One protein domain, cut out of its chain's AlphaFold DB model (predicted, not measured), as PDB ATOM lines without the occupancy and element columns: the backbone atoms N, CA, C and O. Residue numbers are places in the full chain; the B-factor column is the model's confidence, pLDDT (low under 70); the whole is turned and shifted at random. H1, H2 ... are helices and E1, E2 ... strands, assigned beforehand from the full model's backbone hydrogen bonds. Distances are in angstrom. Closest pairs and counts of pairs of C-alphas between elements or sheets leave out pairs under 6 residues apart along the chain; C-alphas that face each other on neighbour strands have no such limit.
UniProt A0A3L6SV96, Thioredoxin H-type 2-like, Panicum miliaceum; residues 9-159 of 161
ATOM      1  N   SER A   9      -5.846  50.213 -13.058       90.56
ATOM      2  CA  SER A   9      -7.250  49.786 -13.065       90.56
ATOM      3  C   SER A   9      -7.661  49.293 -14.452       90.56
ATOM      4  O   SER A   9      -7.406  49.965 -15.454       90.56
ATOM      5  N   VAL A  10      -8.312  48.131 -14.515       92.81
ATOM      6  CA  VAL A  10      -8.841  47.578 -15.767       92.81
ATOM      7  C   VAL A  10     -10.291  48.008 -15.955       92.81
ATOM      8  O   VAL A  10     -11.128  47.872 -15.060       92.81
ATOM      9  N   ALA A  11     -10.595  48.542 -17.138       89.00
ATOM     10  CA  ALA A  11     -11.902  49.117 -17.425       89.00
ATOM     11  C   ALA A  11     -12.988  48.059 -17.679       89.00
ATOM     12  O   ALA A  11     -14.106  48.252 -17.195       89.00
ATOM     13  N   ASP A  12     -12.661  46.988 -18.412       89.88
ATOM     14  CA  ASP A  12     -13.602  45.993 -18.934       89.88
ATOM     15  C   ASP A  12     -12.943  44.625 -19.239       89.88
ATOM     16  O   ASP A  12     -11.729  44.439 -19.120       89.88
ATOM     17  N   GLY A  13     -13.777  43.646 -19.614       88.44
ATOM     18  CA  GLY A  13     -13.361  42.293 -19.995       88.44
ATOM     19  C   GLY A  13     -12.371  42.242 -21.167       88.44
ATOM     20  O   GLY A  13     -11.321  41.616 -21.016       88.44
ATOM     21  N   PRO A  14     -12.642  42.895 -22.313       90.94
ATOM     22  CA  PRO A  14     -11.710  42.940 -23.441       90.94
ATOM     23  C   PRO A  14     -10.327  43.489 -23.071       90.94
ATOM     24  O   PRO A  14      -9.316  42.899 -23.455       90.94
ATOM     25  N   GLY A  15     -10.269  44.555 -22.271       91.62
ATOM     26  CA  GLY A  15      -9.018  45.111 -21.769       91.62
ATOM     27  C   GLY A  15      -8.254  44.117 -20.896       91.62
ATOM     28  O   GLY A  15      -7.042  43.969 -21.056       91.62
ATOM     29  N   LEU A  16      -8.951  43.375 -20.027       91.62
ATOM     30  CA  LEU A  16      -8.333  42.311 -19.228       91.62
ATOM     31  C   LEU A  16      -7.734  41.209 -20.114       91.62
ATOM     32  O   LEU A  16      -6.598  40.792 -19.894       91.62
ATOM     33  N   LYS A  17      -8.464  40.774 -21.144       91.12
ATOM     34  CA  LYS A  17      -7.990  39.757 -22.096       91.12
ATOM     35  C   LYS A  17      -6.741  40.201 -22.835       91.12
ATOM     36  O   LYS A  17      -5.808  39.419 -22.991       91.12
ATOM     37  N   GLU A  18      -6.711  41.454 -23.276       91.81
ATOM     38  CA  GLU A  18      -5.549  42.002 -23.961       91.81
ATOM     39  C   GLU A  18      -4.326  42.054 -23.035       91.81
ATOM     40  O   GLU A  18      -3.229  41.688 -23.451       91.81
ATOM     41  N   ILE A  19      -4.509  42.438 -21.768       91.88
ATOM     42  CA  ILE A  19      -3.442  42.423 -20.756       91.88
ATOM     43  C   ILE A  19      -2.910  41.001 -20.541       91.88
ATOM     44  O   ILE A  19      -1.698  40.793 -20.570       91.88
ATOM     45  N   MET A  20      -3.804  40.025 -20.361       90.94
ATOM     46  CA  MET A  20      -3.424  38.621 -20.173       90.94
ATOM     47  C   MET A  20      -2.674  38.078 -21.390       90.94
ATOM     48  O   MET A  20      -1.631  37.449 -21.230       90.94
ATOM     49  N   LYS A  21      -3.154  38.377 -22.600       90.62
ATOM     50  CA  LYS A  21      -2.498  37.970 -23.842       90.62
ATOM     51  C   LYS A  21      -1.109  38.588 -23.979       90.62
ATOM     52  O   LYS A  21      -0.159  37.862 -24.235       90.62
ATOM     53  N   ARG A  22      -0.969  39.896 -23.743       89.56
ATOM     54  CA  ARG A  22       0.339  40.571 -23.783       89.56
ATOM     55  C   ARG A  22       1.323  39.951 -22.792       89.56
ATOM     56  O   ARG A  22       2.453  39.697 -23.168       89.56
ATOM     57  N   ASN A  23       0.895  39.648 -21.564       89.19
ATOM     58  CA  ASN A  23       1.759  38.982 -20.583       89.19
ATOM     59  C   ASN A  23       2.111  37.534 -20.972       89.19
ATOM     60  O   ASN A  23       3.158  37.040 -20.571       89.19
ATOM     61  N   ALA A  24       1.249  36.845 -21.724       86.50
ATOM     62  CA  ALA A  24       1.545  35.515 -22.252       86.50
ATOM     63  C   ALA A  24       2.534  35.548 -23.428       86.50
ATOM     64  O   ALA A  24       3.357  34.643 -23.545       86.50
ATOM     65  N   ASP A  25       2.435  36.574 -24.279       85.12
ATOM     66  CA  ASP A  25       3.306  36.789 -25.440       85.12
ATOM     67  C   ASP A  25       4.665  37.390 -25.034       85.12
ATOM     68  O   ASP A  25       5.658  37.244 -25.745       85.12
ATOM     69  N   GLU A  26       4.731  38.081 -23.894       80.56
ATOM     70  CA  GLU A  26       5.990  38.525 -23.313       80.56
ATOM     71  C   GLU A  26       6.791  37.313 -22.803       80.56
ATOM     72  O   GLU A  26       6.429  36.666 -21.825       80.56
ATOM     73  N   ASP A  27       7.982  37.093 -23.373       64.06
ATOM     74  CA  ASP A  27       9.020  36.217 -22.788       64.06
ATOM     75  C   ASP A  27       9.466  36.700 -21.385       64.06
ATOM     76  O   ASP A  27      10.194  36.026 -20.645       64.06
ATOM     77  N   GLY A  28       9.019  37.908 -21.022       60.62
ATOM     78  CA  GLY A  28       9.078  38.504 -19.705       60.62
ATOM     79  C   GLY A  28       8.397  37.606 -18.688       60.62
ATOM     80  O   GLY A  28       7.187  37.567 -18.530       60.62
ATOM     81  N   ASN A  29       9.225  36.919 -17.921       72.75
ATOM     82  CA  ASN A  29       8.859  35.926 -16.921       72.75
ATOM     83  C   ASN A  29       8.186  36.558 -15.668       72.75
ATOM     84  O   ASN A  29       8.342  36.034 -14.560       72.75
ATOM     85  N   LYS A  30       7.540  37.726 -15.819       88.12
ATOM     86  CA  LYS A  30       6.838  38.498 -14.789       88.12
ATOM     87  C   LYS A  30       5.454  37.917 -14.541       88.12
ATOM     88  O   LYS A  30       4.758  37.503 -15.466       88.12
ATOM     89  N   LEU A  31       5.056  37.905 -13.276       91.81
ATOM     90  CA  LEU A  31       3.724  37.476 -12.875       91.81
ATOM     91  C   LEU A  31       2.709  38.591 -13.118       91.81
ATOM     92  O   LEU A  31       2.981  39.764 -12.878       91.81
ATOM     93  N   LEU A  32       1.512  38.217 -13.534       93.12
ATOM     94  CA  LEU A  32       0.376  39.118 -13.604       93.12
ATOM     95  C   LEU A  32      -0.415  38.998 -12.295       93.12
ATOM     96  O   LEU A  32      -0.959  37.937 -11.994       93.12
ATOM     97  N   VAL A  33      -0.460  40.066 -11.500       94.31
ATOM     98  CA  VAL A  33      -1.181  40.110 -10.220       94.31
ATOM     99  C   VAL A  33      -2.488  40.868 -10.413       94.31
ATOM    100  O   VAL A  33      -2.487  42.071 -10.670       94.31
ATOM    101  N   LEU A  34      -3.608  40.160 -10.281       95.12
ATOM    102  CA  LEU A  34      -4.951  40.728 -10.372       95.12
ATOM    103  C   LEU A  34      -5.524  40.927  -8.967       95.12
ATOM    104  O   LEU A  34      -5.775  39.957  -8.256       95.12
ATOM    105  N   GLU A  35      -5.747  42.176  -8.580       95.25
ATOM    106  CA  GLU A  35      -6.418  42.562  -7.343       95.25
ATOM    107  C   GLU A  35      -7.919  42.717  -7.601       95.25
ATOM    108  O   GLU A  35      -8.350  43.662  -8.260       95.25
ATOM    109  N   PHE A  36      -8.739  41.831  -7.048       95.69
ATOM    110  CA  PHE A  36     -10.178  42.051  -6.957       95.69
ATOM    111  C   PHE A  36     -10.454  42.979  -5.790       95.69
ATOM    112  O   PHE A  36     -10.182  42.643  -4.635       95.69
ATOM    113  N   MET A  37     -11.020  44.138  -6.097       94.31
ATOM    114  CA  MET A  37     -11.292  45.177  -5.118       94.31
ATOM    115  C   MET A  37     -12.679  45.781  -5.305       94.31
ATOM    116  O   MET A  37     -13.376  45.542  -6.295       94.31
ATOM    117  N   ALA A  38     -13.072  46.581  -4.320       93.19
ATOM    118  CA  ALA A  38     -14.228  47.450  -4.404       93.19
ATOM    119  C   ALA A  38     -13.870  48.835  -3.846       93.19
ATOM    120  O   ALA A  38     -13.302  48.918  -2.754       93.19
ATOM    121  N   PRO A  39     -14.251  49.936  -4.520       89.06
ATOM    122  CA  PRO A  39     -13.877  51.285  -4.089       89.06
ATOM    123  C   PRO A  39     -14.539  51.692  -2.763       89.06
ATOM    124  O   PRO A  39     -14.079  52.610  -2.084       89.06
ATOM    125  N   TRP A  40     -15.619  51.012  -2.380       90.25
ATOM    126  CA  TRP A  40     -16.341  51.233  -1.129       90.25
ATOM    127  C   TRP A  40     -15.776  50.441   0.060       90.25
ATOM    128  O   TRP A  40     -16.138  50.746   1.187       90.25
ATOM    129  N   SER A  41     -14.866  49.486  -0.156       91.44
ATOM    130  CA  SER A  41     -14.276  48.658   0.905       91.44
ATOM    131  C   SER A  41     -13.083  49.361   1.570       91.44
ATOM    132  O   SER A  41     -12.094  49.673   0.897       91.44
ATOM    133  N   GLU A  42     -13.127  49.621   2.887       92.88
ATOM    134  CA  GLU A  42     -11.964  50.166   3.609       92.88
ATOM    135  C   GLU A  42     -10.711  49.275   3.532       92.88
ATOM    136  O   GLU A  42      -9.636  49.828   3.269       92.88
ATOM    137  N   PRO A  43     -10.796  47.937   3.690       93.12
ATOM    138  CA  PRO A  43      -9.653  47.047   3.488       93.12
ATOM    139  C   PRO A  43      -8.975  47.224   2.122       93.12
ATOM    140  O   PRO A  43      -7.747  47.278   2.045       93.12
ATOM    141  N   CYS A  44      -9.752  47.414   1.050       93.62
ATOM    142  CA  CYS A  44      -9.205  47.684  -0.284       93.62
ATOM    143  C   CYS A  44      -8.479  49.035  -0.342       93.62
ATOM    144  O   CYS A  44      -7.377  49.122  -0.876       93.62
ATOM    145  N   LYS A  45      -9.040  50.092   0.261       92.12
ATOM    146  CA  LYS A  45      -8.377  51.412   0.326       92.12
ATOM    147  C   LYS A  45      -7.067  51.363   1.110       92.12
ATOM    148  O   LYS A  45      -6.136  52.101   0.787       92.12
ATOM    149  N   TYR A  46      -7.002  50.550   2.165       92.75
ATOM    150  CA  TYR A  46      -5.758  50.317   2.896       92.75
ATOM    151  C   TYR A  46      -4.725  49.650   1.989       92.75
ATOM    152  O   TYR A  46      -3.604  50.146   1.874       92.75
ATOM    153  N   MET A  47      -5.120  48.578   1.303       92.62
ATOM    154  CA  MET A  47      -4.201  47.804   0.481       92.62
ATOM    155  C   MET A  47      -3.707  48.577  -0.747       92.62
ATOM    156  O   MET A  47      -2.513  48.547  -1.031       92.62
ATOM    157  N   ALA A  48      -4.559  49.395  -1.370       90.75
ATOM    158  CA  ALA A  48      -4.157  50.319  -2.432       90.75
ATOM    159  C   ALA A  48      -3.011  51.251  -1.988       90.75
ATOM    160  O   ALA A  48      -2.015  51.400  -2.690       90.75
ATOM    161  N   LYS A  49      -3.077  51.804  -0.765       91.12
ATOM    162  CA  LYS A  49      -1.991  52.639  -0.206       91.12
ATOM    163  C   LYS A  49      -0.708  51.853   0.055       91.12
ATOM    164  O   LYS A  49       0.372  52.437   0.029       91.12
ATOM    165  N   VAL A  50      -0.810  50.563   0.367       91.81
ATOM    166  CA  VAL A  50       0.358  49.692   0.555       91.81
ATOM    167  C   VAL A  50       0.993  49.346  -0.796       91.81
ATOM    168  O   VAL A  50       2.220  49.355  -0.907       91.81
ATOM    169  N   LEU A  51       0.180  49.088  -1.824       91.06
ATOM    170  CA  LEU A  51       0.646  48.782  -3.177       91.06
ATOM    171  C   LEU A  51       1.289  49.991  -3.857       91.06
ATOM    172  O   LEU A  51       2.401  49.857  -4.363       91.06
ATOM    173  N   ASP A  52       0.640  51.156  -3.818       89.31
ATOM    174  CA  ASP A  52       1.145  52.386  -4.447       89.31
ATOM    175  C   ASP A  52       2.192  53.106  -3.580       89.31
ATOM    176  O   ASP A  52       3.083  53.795  -4.088       89.31
ATOM    177  N   GLY A  53       2.137  52.901  -2.264       85.06
ATOM    178  CA  GLY A  53       2.978  53.590  -1.296       85.06
ATOM    179  C   GLY A  53       2.463  54.990  -0.963       85.06
ATOM    180  O   GLY A  53       1.538  55.527  -1.569       85.06
ATOM    181  N   LYS A  54       3.073  55.606   0.054       78.44
ATOM    182  CA  LYS A  54       2.742  56.988   0.452       78.44
ATOM    183  C   LYS A  54       3.389  58.021  -0.470       78.44
ATOM    184  O   LYS A  54       2.893  59.138  -0.579       78.44
ATOM    185  N   THR A  55       4.501  57.652  -1.097       77.88
ATOM    186  CA  THR A  55       5.215  58.460  -2.086       77.88
ATOM    187  C   THR A  55       5.369  57.671  -3.387       77.88
ATOM    188  O   THR A  55       5.483  56.440  -3.335       77.88
ATOM    189  N   PRO A  56       5.402  58.341  -4.555       75.06
ATOM    190  CA  PRO A  56       5.637  57.666  -5.827       75.06
ATOM    191  C   PRO A  56       6.927  56.839  -5.782       75.06
ATOM    192  O   PRO A  56       7.984  57.361  -5.434       75.06
ATOM    193  N   GLY A  57       6.835  55.553  -6.117       75.31
ATOM    194  CA  GLY A  57       7.987  54.646  -6.113       75.31
ATOM    195  C   GLY A  57       8.385  54.090  -4.739       75.31
ATOM    196  O   GLY A  57       9.513  53.642  -4.576       75.31
ATOM    197  N   SER A  58       7.497  54.125  -3.739       82.50
ATOM    198  CA  SER A  58       7.750  53.521  -2.411       82.50
ATOM    199  C   SER A  58       6.834  52.347  -2.063       82.50
ATOM    200  O   SER A  58       7.001  51.726  -1.015       82.50
ATOM    201  N   GLY A  59       5.836  52.074  -2.901       88.69
ATOM    202  CA  GLY A  59       4.860  51.022  -2.667       88.69
ATOM    203  C   GLY A  59       5.372  49.623  -2.984       88.69
ATOM    204  O   GLY A  59       6.379  49.441  -3.674       88.69
ATOM    205  N   LEU A  60       4.634  48.618  -2.515       91.00
ATOM    206  CA  LEU A  60       4.950  47.214  -2.771       91.00
ATOM    207  C   LEU A  60       4.970  46.888  -4.275       91.00
ATOM    208  O   LEU A  60       5.796  46.090  -4.714       91.00
ATOM    209  N   ALA A  61       4.115  47.538  -5.073       90.62
ATOM    210  CA  ALA A  61       4.093  47.356  -6.523       90.62
ATOM    211  C   ALA A  61       5.383  47.856  -7.193       90.62
ATOM    212  O   ALA A  61       5.847  47.260  -8.162       90.62
ATOM    213  N   TYR A  62       5.993  48.913  -6.649       90.31
ATOM    214  CA  TYR A  62       7.285  49.405  -7.121       90.31
ATOM    215  C   TYR A  62       8.432  48.483  -6.695       90.31
ATOM    216  O   TYR A  62       9.285  48.160  -7.515       90.31
ATOM    217  N   GLU A  63       8.432  48.001  -5.445       90.12
ATOM    218  CA  GLU A  63       9.438  47.033  -4.972       90.12
ATOM    219  C   GLU A  63       9.449  45.762  -5.837       90.12
ATOM    220  O   GLU A  63      10.503  45.194  -6.126       90.12
ATOM    221  N   LEU A  64       8.267  45.314  -6.258       90.50
ATOM    222  CA  LEU A  64       8.078  44.070  -6.999       90.50
ATOM    223  C   LEU A  64       7.987  44.266  -8.517       90.50
ATOM    224  O   LEU A  64       7.649  43.314  -9.216       90.50
ATOM    225  N   GLN A  65       8.341  45.441  -9.047       88.94
ATOM    226  CA  GLN A  65       8.208  45.769 -10.475       88.94
ATOM    227  C   GLN A  65       8.946  44.812 -11.426       88.94
ATOM    228  O   GLN A  65       8.549  44.635 -12.581       88.94
ATOM    229  N   ASP A  66      10.033  44.199 -10.957       88.44
ATOM    230  CA  ASP A  66      10.826  43.236 -11.728       88.44
ATOM    231  C   ASP A  66      10.248  41.813 -11.649       88.44
ATOM    232  O   ASP A  66      10.595  40.941 -12.447       88.44
ATOM    233  N   TYR A  67       9.338  41.583 -10.701       89.62
ATOM    234  CA  TYR A  67       8.727  40.290 -10.416       89.62
ATOM    235  C   TYR A  67       7.311  40.188 -10.979       89.62
ATOM    236  O   TYR A  67       6.939  39.118 -11.468       89.62
ATOM    237  N   ALA A  68       6.526  41.263 -10.894       91.62
ATOM    238  CA  ALA A  68       5.111  41.243 -11.219       91.62
ATOM    239  C   ALA A  68       4.558  42.596 -11.683       91.62
ATOM    240  O   ALA A  68       5.029  43.652 -11.261       91.62
ATOM    241  N   ASP A  69       3.499  42.540 -12.489       91.94
ATOM    242  CA  ASP A  69       2.671  43.683 -12.868       91.94
ATOM    243  C   ASP A  69       1.311  43.613 -12.158       91.94
ATOM    244  O   ASP A  69       0.652  42.572 -12.153       91.94
ATOM    245  N   PHE A  70       0.880  44.731 -11.570       92.94
ATOM    246  CA  PHE A  70      -0.318  44.806 -10.731       92.94
ATOM    247  C   PHE A  70      -1.484  45.481 -11.452       92.94
ATOM    248  O   PHE A  70      -1.345  46.588 -11.990       92.94
ATOM    249  N   TYR A  71      -2.652  44.844 -11.394       94.69
ATOM    250  CA  TYR A  71      -3.883  45.332 -12.001       94.69
ATOM    251  C   TYR A  71      -5.062  45.237 -11.039       94.69
ATOM    252  O   TYR A  71      -5.313  44.179 -10.471       94.69
ATOM    253  N   ALA A  72      -5.823  46.322 -10.907       93.69
ATOM    254  CA  ALA A  72      -7.017  46.375 -10.071       93.69
ATOM    255  C   ALA A  72      -8.281  46.113 -10.897       93.69
ATOM    256  O   ALA A  72      -8.553  46.794 -11.894       93.69
ATOM    257  N   LEU A  73      -9.078  45.149 -10.445       94.94
ATOM    258  CA  LEU A  73     -10.352  44.734 -11.012       94.94
ATOM    259  C   LEU A  73     -11.485  45.104 -10.060       94.94
ATOM    260  O   LEU A  73     -11.528  44.659  -8.912       94.94
ATOM    261  N   ASP A  74     -12.438  45.890 -10.553       94.38
ATOM    262  CA  ASP A  74     -13.646  46.202  -9.795       94.38
ATOM    263  C   ASP A  74     -14.600  45.009  -9.795       94.38
ATOM    264  O   ASP A  74     -15.081  44.574 -10.850       94.38
ATOM    265  N   ILE A  75     -14.918  44.511  -8.600       92.69
ATOM    266  CA  ILE A  75     -15.861  43.413  -8.412       92.69
ATOM    267  C   ILE A  75     -17.212  43.699  -9.072       92.69
ATOM    268  O   ILE A  75     -17.848  42.772  -9.563       92.69
ATOM    269  N   ALA A  76     -17.650  44.960  -9.145       91.31
ATOM    270  CA  ALA A  76     -18.912  45.336  -9.770       91.31
ATOM    271  C   ALA A  76     -18.921  45.063 -11.281       91.31
ATOM    272  O   ALA A  76     -19.974  44.715 -11.823       91.31
ATOM    273  N   LYS A  77     -17.761  45.181 -11.937       91.56
ATOM    274  CA  LYS A  77     -17.583  44.968 -13.380       91.56
ATOM    275  C   LYS A  77     -17.220  43.523 -13.714       91.56
ATOM    276  O   LYS A  77     -17.690  42.990 -14.713       91.56
ATOM    277  N   PHE A  78     -16.436  42.874 -12.856       92.31
ATOM    278  CA  PHE A  78     -15.892  41.532 -13.080       92.31
ATOM    279  C   PHE A  78     -16.560  40.453 -12.211       92.31
ATOM    280  O   PHE A  78     -15.926  39.457 -11.870       92.31
ATOM    281  N   LYS A  79     -17.847  40.609 -11.860       89.62
ATOM    282  CA  LYS A  79     -18.579  39.690 -10.956       89.62
ATOM    283  C   LYS A  79     -18.461  38.218 -11.355       89.62
ATOM    284  O   LYS A  79     -18.155  37.376 -10.520       89.62
ATOM    285  N   GLN A  80     -18.704  37.915 -12.631       88.12
ATOM    286  CA  GLN A  80     -18.683  36.539 -13.139       88.12
ATOM    287  C   GLN A  80     -17.281  35.937 -13.049       88.12
ATOM    288  O   GLN A  80     -17.119  34.797 -12.618       88.12
ATOM    289  N   PHE A  81     -16.271  36.732 -13.405       90.88
ATOM    290  CA  PHE A  81     -14.881  36.322 -13.324       90.88
ATOM    291  C   PHE A  81     -14.468  36.072 -11.870       90.88
ATOM    292  O   PHE A  81     -13.961  35.001 -11.555       90.88
ATOM    293  N   ALA A  82     -14.791  36.985 -10.954       90.56
ATOM    294  CA  ALA A  82     -14.491  36.831  -9.532       90.56
ATOM    295  C   ALA A  82     -15.142  35.583  -8.914       90.56
ATOM    296  O   ALA A  82     -14.485  34.840  -8.190       90.56
ATOM    297  N   GLN A  83     -16.402  35.294  -9.257       89.00
ATOM    298  CA  GLN A  83     -17.084  34.074  -8.811       89.00
ATOM    299  C   GLN A  83     -16.381  32.805  -9.308       89.00
ATOM    300  O   GLN A  83     -16.190  31.859  -8.546       89.00
ATOM    301  N   ARG A  84     -15.953  32.777 -10.574       87.44
ATOM    302  CA  ARG A  84     -15.225  31.630 -11.148       87.44
ATOM    303  C   ARG A  84     -13.842  31.446 -10.552       87.44
ATOM    304  O   ARG A  84     -13.353  30.319 -10.489       87.44
ATOM    305  N   MET A  85     -13.217  32.542 -10.152       89.12
ATOM    306  CA  MET A  85     -11.948  32.531  -9.441       89.12
ATOM    307  C   MET A  85     -12.123  32.362  -7.929       89.12
ATOM    308  O   MET A  85     -11.155  32.540  -7.200       89.12
ATOM    309  N   THR A  86     -13.334  32.011  -7.472       88.81
ATOM    310  CA  THR A  86     -13.658  31.734  -6.064       88.81
ATOM    311  C   THR A  86     -13.225  32.862  -5.125       88.81
ATOM    312  O   THR A  86     -12.683  32.623  -4.053       88.81
ATOM    313  N   VAL A  87     -13.448  34.112  -5.542       90.75
ATOM    314  CA  VAL A  87     -13.187  35.294  -4.715       90.75
ATOM    315  C   VAL A  87     -14.277  35.401  -3.647       90.75
ATOM    316  O   VAL A  87     -15.413  35.773  -3.943       90.75
ATOM    317  N   GLU A  88     -13.923  35.073  -2.407       89.00
ATOM    318  CA  GLU A  88     -14.848  35.050  -1.261       89.00
ATOM    319  C   GLU A  88     -14.835  36.354  -0.451       89.00
ATOM    320  O   GLU A  88     -15.852  36.738   0.127       89.00
ATOM    321  N   ALA A  89     -13.699  37.058  -0.428       92.19
ATOM    322  CA  ALA A  89     -13.515  38.297   0.324       92.19
ATOM    323  C   ALA A  89     -12.691  39.324  -0.464       92.19
ATOM    324  O   ALA A  89     -12.038  39.000  -1.456       92.19
ATOM    325  N   LEU A  90     -12.732  40.586  -0.032       93.31
ATOM    326  CA  LEU A  90     -12.001  41.681  -0.668       93.31
ATOM    327  C   LEU A  90     -11.015  42.340   0.315       93.31
ATOM    328  O   LEU A  90     -11.384  42.560   1.472       93.31
ATOM    329  N   PRO A  91      -9.817  42.748  -0.141       95.25
ATOM    330  CA  PRO A  91      -9.265  42.459  -1.465       95.25
ATOM    331  C   PRO A  91      -8.857  40.982  -1.602       95.25
ATOM    332  O   PRO A  91      -8.598  40.309  -0.608       95.25
ATOM    333  N   THR A  92      -8.806  40.483  -2.835       95.75
ATOM    334  CA  THR A  92      -8.220  39.172  -3.161       95.75
ATOM    335  C   THR A  92      -7.245  39.337  -4.314       95.75
ATOM    336  O   THR A  92      -7.555  40.005  -5.297       95.75
ATOM    337  N   PHE A  93      -6.085  38.701  -4.211       95.44
ATOM    338  CA  PHE A  93      -5.012  38.742  -5.192       95.44
ATOM    339  C   PHE A  93      -4.871  37.390  -5.883       95.44
ATOM    340  O   PHE A  93      -4.590  36.374  -5.245       95.44
ATOM    341  N   LEU A  94      -5.016  37.394  -7.205       94.12
ATOM    342  CA  LEU A  94      -4.689  36.257  -8.058       94.12
ATOM    343  C   LEU A  94      -3.339  36.471  -8.721       94.12
ATOM    344  O   LEU A  94      -3.123  37.484  -9.382       94.12
ATOM    345  N   LEU A  95      -2.455  35.489  -8.579       93.62
ATOM    346  CA  LEU A  95      -1.152  35.480  -9.226       93.62
ATOM    347  C   LEU A  95      -1.241  34.579 -10.455       93.62
ATOM    348  O   LEU A  95      -1.453  33.368 -10.334       93.62
ATOM    349  N   LEU A  96      -1.066  35.174 -11.628       91.25
ATOM    350  CA  LEU A  96      -1.076  34.508 -12.920       91.25
ATOM    351  C   LEU A  96       0.333  34.466 -13.513       91.25
ATOM    352  O   LEU A  96       1.106  35.419 -13.415       91.25
ATOM    353  N   LYS A  97       0.658  33.354 -14.163       88.44
ATOM    354  CA  LYS A  97       1.893  33.148 -14.918       88.44
ATOM    355  C   LYS A  97       1.551  32.879 -16.379       88.44
ATOM    356  O   LYS A  97       0.603  32.141 -16.653       88.44
ATOM    357  N   GLN A  98       2.327  33.469 -17.292       85.56
ATOM    358  CA  GLN A  98       2.086  33.404 -18.743       85.56
ATOM    359  C   GLN A  98       0.655  33.832 -19.099       85.56
ATOM    360  O   GLN A  98      -0.029  33.164 -19.869       85.56
ATOM    361  N   GLY A  99       0.146  34.871 -18.434       82.19
ATOM    362  CA  GLY A  99      -1.207  35.394 -18.626       82.19
ATOM    363  C   GLY A  99      -2.364  34.516 -18.132       82.19
ATOM    364  O   GLY A  99      -3.409  35.065 -17.799       82.19
ATOM    365  N   TYR A 100      -2.210  33.191 -18.045       86.50
ATOM    366  CA  TYR A 100      -3.347  32.273 -17.887       86.50
ATOM    367  C   TYR A 100      -3.250  31.335 -16.685       86.50
ATOM    368  O   TYR A 100      -4.275  30.923 -16.153       86.50
ATOM    369  N   THR A 101      -2.058  30.959 -16.230       87.75
ATOM    370  CA  THR A 101      -1.932  29.921 -15.195       87.75
ATOM    371  C   THR A 101      -1.963  30.535 -13.805       87.75
ATOM    372  O   THR A 101      -1.043  31.260 -13.440       87.75
ATOM    373  N   VAL A 102      -2.982  30.216 -13.008       89.75
ATOM    374  CA  VAL A 102      -3.044  30.587 -11.591       89.75
ATOM    375  C   VAL A 102      -2.011  29.784 -10.825       89.75
ATOM    376  O   VAL A 102      -2.076  28.554 -10.763       89.75
ATOM    377  N   VAL A 103      -1.070  30.500 -10.228       90.69
ATOM    378  CA  VAL A 103      -0.005  29.929  -9.400       90.69
ATOM    379  C   VAL A 103      -0.196  30.245  -7.922       90.69
ATOM    380  O   VAL A 103       0.272  29.481  -7.091       90.69
ATOM    381  N   GLY A 104      -0.936  31.307  -7.591       88.94
ATOM    382  CA  GLY A 104      -1.201  31.692  -6.207       88.94
ATOM    383  C   GLY A 104      -2.510  32.456  -6.043       88.94
ATOM    384  O   GLY A 104      -3.010  33.083  -6.981       88.94
ATOM    385  N   HIS A 105      -3.047  32.391  -4.830       91.00
ATOM    386  CA  HIS A 105      -4.281  33.044  -4.412       91.00
ATOM    387  C   HIS A 105      -4.088  33.547  -2.981       91.00
ATOM    388  O   HIS A 105      -3.845  32.742  -2.085       91.00
ATOM    389  N   VAL A 106      -4.154  34.863  -2.780       93.56
ATOM    390  CA  VAL A 106      -3.970  35.508  -1.471       93.56
ATOM    391  C   VAL A 106      -5.215  36.321  -1.158       93.56
ATOM    392  O   VAL A 106      -5.628  37.152  -1.965       93.56
ATOM    393  N   VAL A 107      -5.822  36.091   0.003       93.69
ATOM    394  CA  VAL A 107      -7.076  36.745   0.401       93.69
ATOM    395  C   VAL A 107      -6.820  37.684   1.573       93.69
ATOM    396  O   VAL A 107      -6.243  37.289   2.580       93.69
ATOM    397  N   GLY A 108      -7.299  38.921   1.467       92.19
ATOM    398  CA  GLY A 108      -7.220  39.920   2.528       92.19
ATOM    399  C   GLY A 108      -6.052  40.894   2.379       92.19
ATOM    400  O   GLY A 108      -5.570  41.169   1.285       92.19
ATOM    401  N   VAL A 109      -5.639  41.481   3.504       92.69
ATOM    402  CA  VAL A 109      -4.713  42.633   3.562       92.69
ATOM    403  C   VAL A 109      -3.290  42.263   3.997       92.69
ATOM    404  O   VAL A 109      -2.523  43.134   4.416       92.69
ATOM    405  N   ASP A 110      -2.925  40.982   3.932       91.69
ATOM    406  CA  ASP A 110      -1.585  40.531   4.307       91.69
ATOM    407  C   ASP A 110      -0.562  40.834   3.199       91.69
ATOM    408  O   ASP A 110      -0.404  40.119   2.204       91.69
ATOM    409  N   LYS A 111       0.159  41.940   3.388       92.19
ATOM    410  CA  LYS A 111       1.204  42.399   2.470       92.19
ATOM    411  C   LYS A 111       2.431  41.483   2.434       92.19
ATOM    412  O   LYS A 111       3.093  41.418   1.397       92.19
ATOM    413  N   GLU A 112       2.772  40.820   3.540       93.62
ATOM    414  CA  GLU A 112       3.976  39.985   3.609       93.62
ATOM    415  C   GLU A 112       3.705  38.634   2.951       93.62
ATOM    416  O   GLU A 112       4.549  38.137   2.199       93.62
ATOM    417  N   GLU A 113       2.496  38.096   3.132       93.81
ATOM    418  CA  GLU A 113       2.025  36.925   2.396       93.81
ATOM    419  C   GLU A 113       2.017  37.188   0.885       93.81
ATOM    420  O   GLU A 113       2.579  36.396   0.120       93.81
ATOM    421  N   LEU A 114       1.454  38.320   0.443       93.62
ATOM    422  CA  LEU A 114       1.445  38.701  -0.972       93.62
ATOM    423  C   LEU A 114       2.870  38.797  -1.537       93.62
ATOM    424  O   LEU A 114       3.177  38.220  -2.585       93.62
ATOM    425  N   ARG A 115       3.767  39.479  -0.819       94.00
ATOM    426  CA  ARG A 115       5.172  39.648  -1.209       94.00
ATOM    427  C   ARG A 115       5.909  38.313  -1.307       94.00
ATOM    428  O   ARG A 115       6.648  38.091  -2.269       94.00
ATOM    429  N   SER A 116       5.717  37.436  -0.326       93.06
ATOM    430  CA  SER A 116       6.333  36.110  -0.283       93.06
ATOM    431  C   SER A 116       5.853  35.231  -1.441       93.06
ATOM    432  O   SER A 116       6.677  34.673  -2.169       93.06
ATOM    433  N   ASN A 117       4.538  35.187  -1.688       92.44
ATOM    434  CA  ASN A 117       3.950  34.420  -2.787       92.44
ATOM    435  C   ASN A 117       4.470  34.879  -4.158       92.44
ATOM    436  O   ASN A 117       4.865  34.046  -4.977       92.44
ATOM    437  N   ILE A 118       4.550  36.192  -4.401       92.44
ATOM    438  CA  ILE A 118       5.081  36.733  -5.663       92.44
ATOM    439  C   ILE A 118       6.543  36.312  -5.865       92.44
ATOM    440  O   ILE A 118       6.909  35.827  -6.939       92.44
ATOM    441  N   LYS A 119       7.383  36.444  -4.829       91.38
ATOM    442  CA  LYS A 119       8.803  36.060  -4.905       91.38
ATOM    443  C   LYS A 119       8.973  34.557  -5.131       91.38
ATOM    444  O   LYS A 119       9.779  34.162  -5.974       91.38
ATOM    445  N   LYS A 120       8.182  33.731  -4.443       89.81
ATOM    446  CA  LYS A 120       8.196  32.271  -4.589       89.81
ATOM    447  C   LYS A 120       7.836  31.838  -6.014       89.81
ATOM    448  O   LYS A 120       8.619  31.159  -6.675       89.81
ATOM    449  N   HIS A 121       6.690  32.284  -6.528       87.19
ATOM    450  CA  HIS A 121       6.194  31.844  -7.838       87.19
ATOM    451  C   HIS A 121       6.946  32.456  -9.030       87.19
ATOM    452  O   HIS A 121       6.865  31.948 -10.157       87.19
ATOM    453  N   LYS A 122       7.729  33.518  -8.802       84.06
ATOM    454  CA  LYS A 122       8.696  34.003  -9.790       84.06
ATOM    455  C   LYS A 122       9.839  33.006  -9.997       84.06
ATOM    456  O   LYS A 122      10.257  32.815 -11.142       84.06
ATOM    457  N   ALA A 123      10.338  32.411  -8.912       74.56
ATOM    458  CA  ALA A 123      11.463  31.478  -8.924       74.56
ATOM    459  C   ALA A 123      11.060  30.073  -9.404       74.56
ATOM    460  O   ALA A 123      11.838  29.411 -10.085       74.56
ATOM    461  N   GLU A 124       9.835  29.633  -9.110       68.25
ATOM    462  CA  GLU A 124       9.339  28.314  -9.518       68.25
ATOM    463  C   GLU A 124       8.800  28.327 -10.964       68.25
ATOM    464  O   GLU A 124       7.822  29.002 -11.301       68.25
ATOM    465  N   SER A 125       9.427  27.567 -11.864       53.75
ATOM    466  CA  SER A 125       8.963  27.354 -13.241       53.75
ATOM    467  C   SER A 125       7.773  26.384 -13.280       53.75
ATOM    468  O   SER A 125       7.964  25.198 -13.057       53.75
ATOM    469  N   ALA A 126       6.567  26.902 -13.554       53.31
ATOM    470  CA  ALA A 126       5.368  26.234 -14.103       53.31
ATOM    471  C   ALA A 126       5.047  24.771 -13.683       53.31
ATOM    472  O   ALA A 126       4.424  24.045 -14.451       53.31
ATOM    473  N   GLY A 127       5.442  24.325 -12.485       45.75
ATOM    474  CA  GLY A 127       5.353  22.913 -12.082       45.75
ATOM    475  C   GLY A 127       4.095  22.509 -11.307       45.75
ATOM    476  O   GLY A 127       3.842  21.320 -11.151       45.75
ATOM    477  N   ALA A 128       3.293  23.460 -10.824       48.44
ATOM    478  CA  ALA A 128       2.061  23.176 -10.084       48.44
ATOM    479  C   ALA A 128       1.103  24.377 -10.158       48.44
ATOM    480  O   ALA A 128       1.000  25.170  -9.227       48.44
ATOM    481  N   GLY A 129       0.450  24.569 -11.306       55.06
ATOM    482  CA  GLY A 129      -0.641  25.540 -11.431       55.06
ATOM    483  C   GLY A 129      -1.924  24.982 -10.814       55.06
ATOM    484  O   GLY A 129      -2.278  23.835 -11.080       55.06
ATOM    485  N   LEU A 130      -2.626  25.777 -10.006       58.78
ATOM    486  CA  LEU A 130      -3.866  25.357  -9.340       58.78
ATOM    487  C   LEU A 130      -5.063  25.361 -10.314       58.78
ATOM    488  O   LEU A 130      -6.014  24.601 -10.141       58.78
ATOM    489  N   LYS A 131      -5.018  26.222 -11.344       74.94
ATOM    490  CA  LYS A 131      -6.056  26.375 -12.379       74.94
ATOM    491  C   LYS A 131      -5.520  27.172 -13.575       74.94
ATOM    492  O   LYS A 131      -4.794  28.139 -13.380       74.94
ATOM    493  N   THR A 132      -5.915  26.834 -14.800       80.38
ATOM    494  CA  THR A 132      -5.684  27.687 -15.983       80.38
ATOM    495  C   THR A 132      -6.932  28.521 -16.259       80.38
ATOM    496  O   THR A 132      -8.019  27.967 -16.418       80.38
ATOM    497  N   VAL A 133      -6.782  29.842 -16.307       80.19
ATOM    498  CA  VAL A 133      -7.819  30.793 -16.712       80.19
ATOM    499  C   VAL A 133      -7.994  30.718 -18.221       80.19
ATOM    500  O   VAL A 133      -7.032  30.897 -18.968       80.19
ATOM    501  N   LYS A 134      -9.225  30.484 -18.673       80.44
ATOM    502  CA  LYS A 134      -9.601  30.552 -20.089       80.44
ATOM    503  C   LYS A 134     -10.374  31.849 -20.311       80.44
ATOM    504  O   LYS A 134     -11.552  31.897 -19.959       80.44
ATOM    505  N   PRO A 135      -9.763  32.906 -20.867       76.62
ATOM    506  CA  PRO A 135     -10.359  34.241 -20.864       76.62
ATOM    507  C   PRO A 135     -11.732  34.308 -21.548       76.62
ATOM    508  O   PRO A 135     -12.626  35.011 -21.081       76.62
ATOM    509  N   GLU A 136     -11.939  33.559 -22.630       72.94
ATOM    510  CA  GLU A 136     -13.209  33.506 -23.367       72.94
ATOM    511  C   GLU A 136     -14.329  32.865 -22.553       72.94
ATOM    512  O   GLU A 136     -15.497  33.219 -22.701       72.94
ATOM    513  N   GLU A 137     -13.987  31.902 -21.704       75.12
ATOM    514  CA  GLU A 137     -14.969  31.205 -20.889       75.12
ATOM    515  C   GLU A 137     -15.185  31.943 -19.581       75.12
ATOM    516  O   GLU A 137     -16.330  32.141 -19.190       75.12
ATOM    517  N   ASP A 138     -14.105  32.365 -18.931       77.00
ATOM    518  CA  ASP A 138     -14.122  32.840 -17.556       77.00
ATOM    519  C   ASP A 138     -14.504  34.309 -17.396       77.00
ATOM    520  O   ASP A 138     -15.034  34.683 -16.350       77.00
ATOM    521  N   ILE A 139     -14.287  35.134 -18.420       79.25
ATOM    522  CA  ILE A 139     -14.616  36.564 -18.360       79.25
ATOM    523  C   ILE A 139     -16.000  36.838 -18.961       79.25
ATOM    524  O   ILE A 139     -16.757  37.625 -18.396       79.25
ATOM    525  N   ASP A 140     -16.354  36.164 -20.063       72.81
ATOM    526  CA  ASP A 140     -17.521  36.549 -20.870       72.81
ATOM    527  C   ASP A 140     -18.740  35.634 -20.714       72.81
ATOM    528  O   ASP A 140     -19.870  36.081 -20.934       72.81
ATOM    529  N   LYS A 141     -18.560  34.336 -20.410       69.88
ATOM    530  CA  LYS A 141     -19.711  33.421 -20.398       69.88
ATOM    531  C   LYS A 141     -20.523  33.617 -19.111       69.88
ATOM    532  O   LYS A 141     -19.985  33.385 -18.021       69.88
ATOM    533  N   PRO A 142     -21.835  33.903 -19.213       67.25
ATOM    534  CA  PRO A 142     -22.699  33.991 -18.047       67.25
ATOM    535  C   PRO A 142     -22.732  32.653 -17.307       67.25
ATOM    536  O   PRO A 142     -22.837  31.588 -17.917       67.25
ATOM    537  N   LEU A 143     -22.666  32.720 -15.976       60.31
ATOM    538  CA  LEU A 143     -22.618  31.549 -15.091       60.31
ATOM    539  C   LEU A 143     -23.807  30.587 -15.315       60.31
ATOM    540  O   LEU A 143     -23.676  29.378 -15.147       60.31
ATOM    541  N   SER A 144     -24.945  31.120 -15.777       61.28
ATOM    542  CA  SER A 144     -26.163  30.371 -16.108       61.28
ATOM    543  C   SER A 144     -25.984  29.338 -17.223       61.28
ATOM    544  O   SER A 144     -26.713  28.346 -17.258       61.28
ATOM    545  N   LEU A 145     -25.011  29.525 -18.121       56.09
ATOM    546  CA  LEU A 145     -24.706  28.555 -19.177       56.09
ATOM    547  C   LEU A 145     -23.885  27.362 -18.681       56.09
ATOM    548  O   LEU A 145     -23.708  26.426 -19.446       56.09
ATOM    549  N   LEU A 146     -23.378  27.368 -17.447       53.78
ATOM    550  CA  LEU A 146     -22.602  26.250 -16.894       53.78
ATOM    551  C   LEU A 146     -23.404  25.414 -15.893       53.78
ATOM    552  O   LEU A 146     -23.154  24.222 -15.757       53.78
ATOM    553  N   THR A 147     -24.396  26.011 -15.232       52.09
ATOM    554  CA  THR A 147     -25.294  25.311 -14.298       52.09
ATOM    555  C   THR A 147     -26.553  24.769 -14.971       52.09
ATOM    556  O   THR A 147     -27.339  24.066 -14.338       52.09
ATOM    557  N   SER A 148     -26.780  25.104 -16.244       48.72
ATOM    558  CA  SER A 148     -27.911  24.581 -17.000       48.72
ATOM    559  C   SER A 148     -27.609  23.161 -17.491       48.72
ATOM    560  O   SER A 148     -26.650  22.980 -18.248       48.72
ATOM    561  N   PRO A 149     -28.447  22.155 -17.179       57.44
ATOM    562  CA  PRO A 149     -28.300  20.807 -17.737       57.44
ATOM    563  C   PRO A 149     -28.411  20.775 -19.277       57.44
ATOM    564  O   PRO A 149     -28.029  19.792 -19.904       57.44
ATOM    565  N   TYR A 150     -28.872  21.864 -19.908       55.53
ATOM    566  CA  TYR A 150     -28.962  22.017 -21.365       55.53
ATOM    567  C   TYR A 150     -27.708  22.592 -22.037       55.53
ATOM    568  O   TYR A 150     -27.635  22.606 -23.268       55.53
ATOM    569  N   ALA A 151     -26.707  23.036 -21.273       54.41
ATOM    570  CA  ALA A 151     -25.456  23.567 -21.818       54.41
ATOM    571  C   ALA A 151     -24.769  22.575 -22.771       54.41
ATOM    572  O   ALA A 151     -24.311  22.945 -23.851       54.41
ATOM    573  N   PHE A 152     -24.792  21.294 -22.395       51.72
ATOM    574  CA  PHE A 152     -24.209  20.195 -23.160       51.72
ATOM    575  C   PHE A 152     -25.005  19.857 -24.433       51.72
ATOM    576  O   PHE A 152     -24.440  19.383 -25.420       51.72
ATOM    577  N   LEU A 153     -26.317  20.126 -24.445       53.19
ATOM    578  CA  LEU A 153     -27.192  19.830 -25.584       53.19
ATOM    579  C   LEU A 153     -26.976  20.829 -26.732       53.19
ATOM    580  O   LEU A 153     -26.934  20.442 -27.899       53.19
ATOM    581  N   MET A 154     -26.759  22.104 -26.402       55.47
ATOM    582  CA  MET A 154     -26.563  23.160 -27.402       55.47
ATOM    583  C   MET A 154     -25.185  23.108 -28.075       55.47
ATOM    584  O   MET A 154     -25.059  23.481 -29.241       55.47
ATOM    585  N   THR A 155     -24.151  22.601 -27.394       53.56
ATOM    586  CA  THR A 155     -22.837  22.380 -28.026       53.56
ATOM    587  C   THR A 155     -22.896  21.251 -29.057       53.56
ATOM    588  O   THR A 155     -22.247  21.335 -30.096       53.56
ATOM    589  N   LYS A 156     -23.723  20.226 -28.812       49.28
ATOM    590  CA  LYS A 156     -23.898  19.093 -29.730       49.28
ATOM    591  C   LYS A 156     -24.760  19.445 -30.949       49.28
ATOM    592  O   LYS A 156     -24.491  18.952 -32.036       49.28
ATOM    593  N   LEU A 157     -25.724  20.358 -30.802       52.59
ATOM    594  CA  LEU A 157     -26.561  20.840 -31.911       52.59
ATOM    595  C   LEU A 157     -25.806  21.724 -32.918       52.59
ATOM    596  O   LEU A 157     -26.165  21.746 -34.090       52.59
ATOM    597  N   ARG A 158     -24.732  22.405 -32.496       50.84
ATOM    598  CA  ARG A 158     -23.863  23.192 -33.393       50.84
ATOM    599  C   ARG A 158     -22.879  22.365 -34.221       50.84
ATOM    600  O   ARG A 158     -22.275  22.912 -35.128       50.84
ATOM    601  N   SER A 159     -22.700  21.081 -33.909       47.56
ATOM    602  CA  SER A 159     -21.851  20.172 -34.692       47.56
ATOM    603  C   SER A 159     -22.648  19.361 -35.724       47.56
ATOM    604  O   SER A 159     -22.063  18.536 -36.423       47.56
TER     605      SER A 159
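This is residues 9 to 159 of the 161 residues of the protein "Thioredoxin H-type 2-like" of Panicum miliaceum (UniProt A0A3L6SV96). Picture a strongly twisted sheet of four strands as the middle layer, with the helices H2 and H5 packed over one face and H1 over the other. From this body the end of the printed part reaches away as a thin arm, whose residues 147 to 159, with H8 in them, stick out. The printed part has 151 residues, with eight named helices and four named strands in the order H1 E1 H2 H3 E2 H4 E3 E4 H5 H6 H7 H8; the class is mixed, helices and strands, and the sheet, order E2 E1 E3 E4, is mixed too. The whole is compact, with a radius of gyration of the C-alphas of 16.3 A, yet elongated in outline, spanning 57 by 36 by 23 A; without the arm's free stretch the body spans 44 by 36 by 23 A.

Find C-alpha 13 at (-13.361, 42.293, -19.995); from there H1, residues 13 to 25, runs 18.4 A. Next read E1, residues 31 to 37, 18.6 A long, and H2, residues 42 to 52, 15.5 A long. The short H3, residues 60 to 63, comes before E2, residues 68 to 74, which is 19.5 A long. H4 is residues 79 to 84. E3, residues 92 to 97, runs 16.6 A, and E4, residues 101 to 107, runs 17.8 A to C-alpha 107 at (-7.076, 36.745, 0.401). H5, residues 111 to 123, is 18.8 A long. Then come H6, residues 135 to 138, H7, residues 144 to 147, and H8, residues 151 to 157, 10.5 A long, ending at C-alpha 157, (-26.561, 20.840, -31.911).

Begin with the sheet, whose edge strands are E2 and E4. E2 and E1 are parallel; look for N 35 and O 71, 2.8 A apart and within hydrogen-bond range. E1 and E3 are antiparallel, with N 34 and O 94 at 2.9 A. E3 and E4 form a hairpin, antiparallel, with N 95 and O 104 at 2.9 A. E1, H2 H3 and E2 make a strand-helix-strand unit, two parallel neighbour strands with helices between them, and its crossover is right-handed. The sheet has helices on both faces, three layers. H5 has a height over the sheet of 9.0 A and runs along the strands, at 9 degrees to E3 on the local plane; its closest C-alphas to E4 are those of Leu 114 and Val 106, 6.3 A apart. H2 is on the same face, over E2 and E1, and the C-alphas of Cys 44 and Met 37 are its closest to E1, at 5.8 A. H1 is on the opposite face, 9.7 A in height, over E1 and, only just, over E3, on which 3 of its C-alphas fall. H3 touches H2, with the C-alphas of Leu 60 and Leu 51 closest at 4.6 A. H3 and H4 only graze the sheet. H6 and H4 only just touch, with 3 pairs of C-alphas within 8 A, the closest those of Asp 138 and Phe 81 at 5.5 A. H7 and H8 are close but not clearly touching; the C-alphas of Leu 145 and Ala 151 are closest, at 5.7 A. In H1, H2, H4 and H5 every O i to N i+4 pair is within hydrogen-bond range; in H8 1 of 3 is, beside 1 of 4 O i to N i+3 pairs, and H3, H6 and H7 are too short for an O i to N i+4 pair.

The two C-alphas farthest apart are those of Thr 55 and Leu 157, 57.6 A. The printed part has no cut. Look at residues 124 to 134 for the long link, H5 to H6; within it residues 131 to 132 pair antiparallel with residues 101 to 102 of E4. The mean pLDDT of the printed part is 82.9, and 28 residues are under 70: residues 27 to 28, 124 to 130 and 141 to 159.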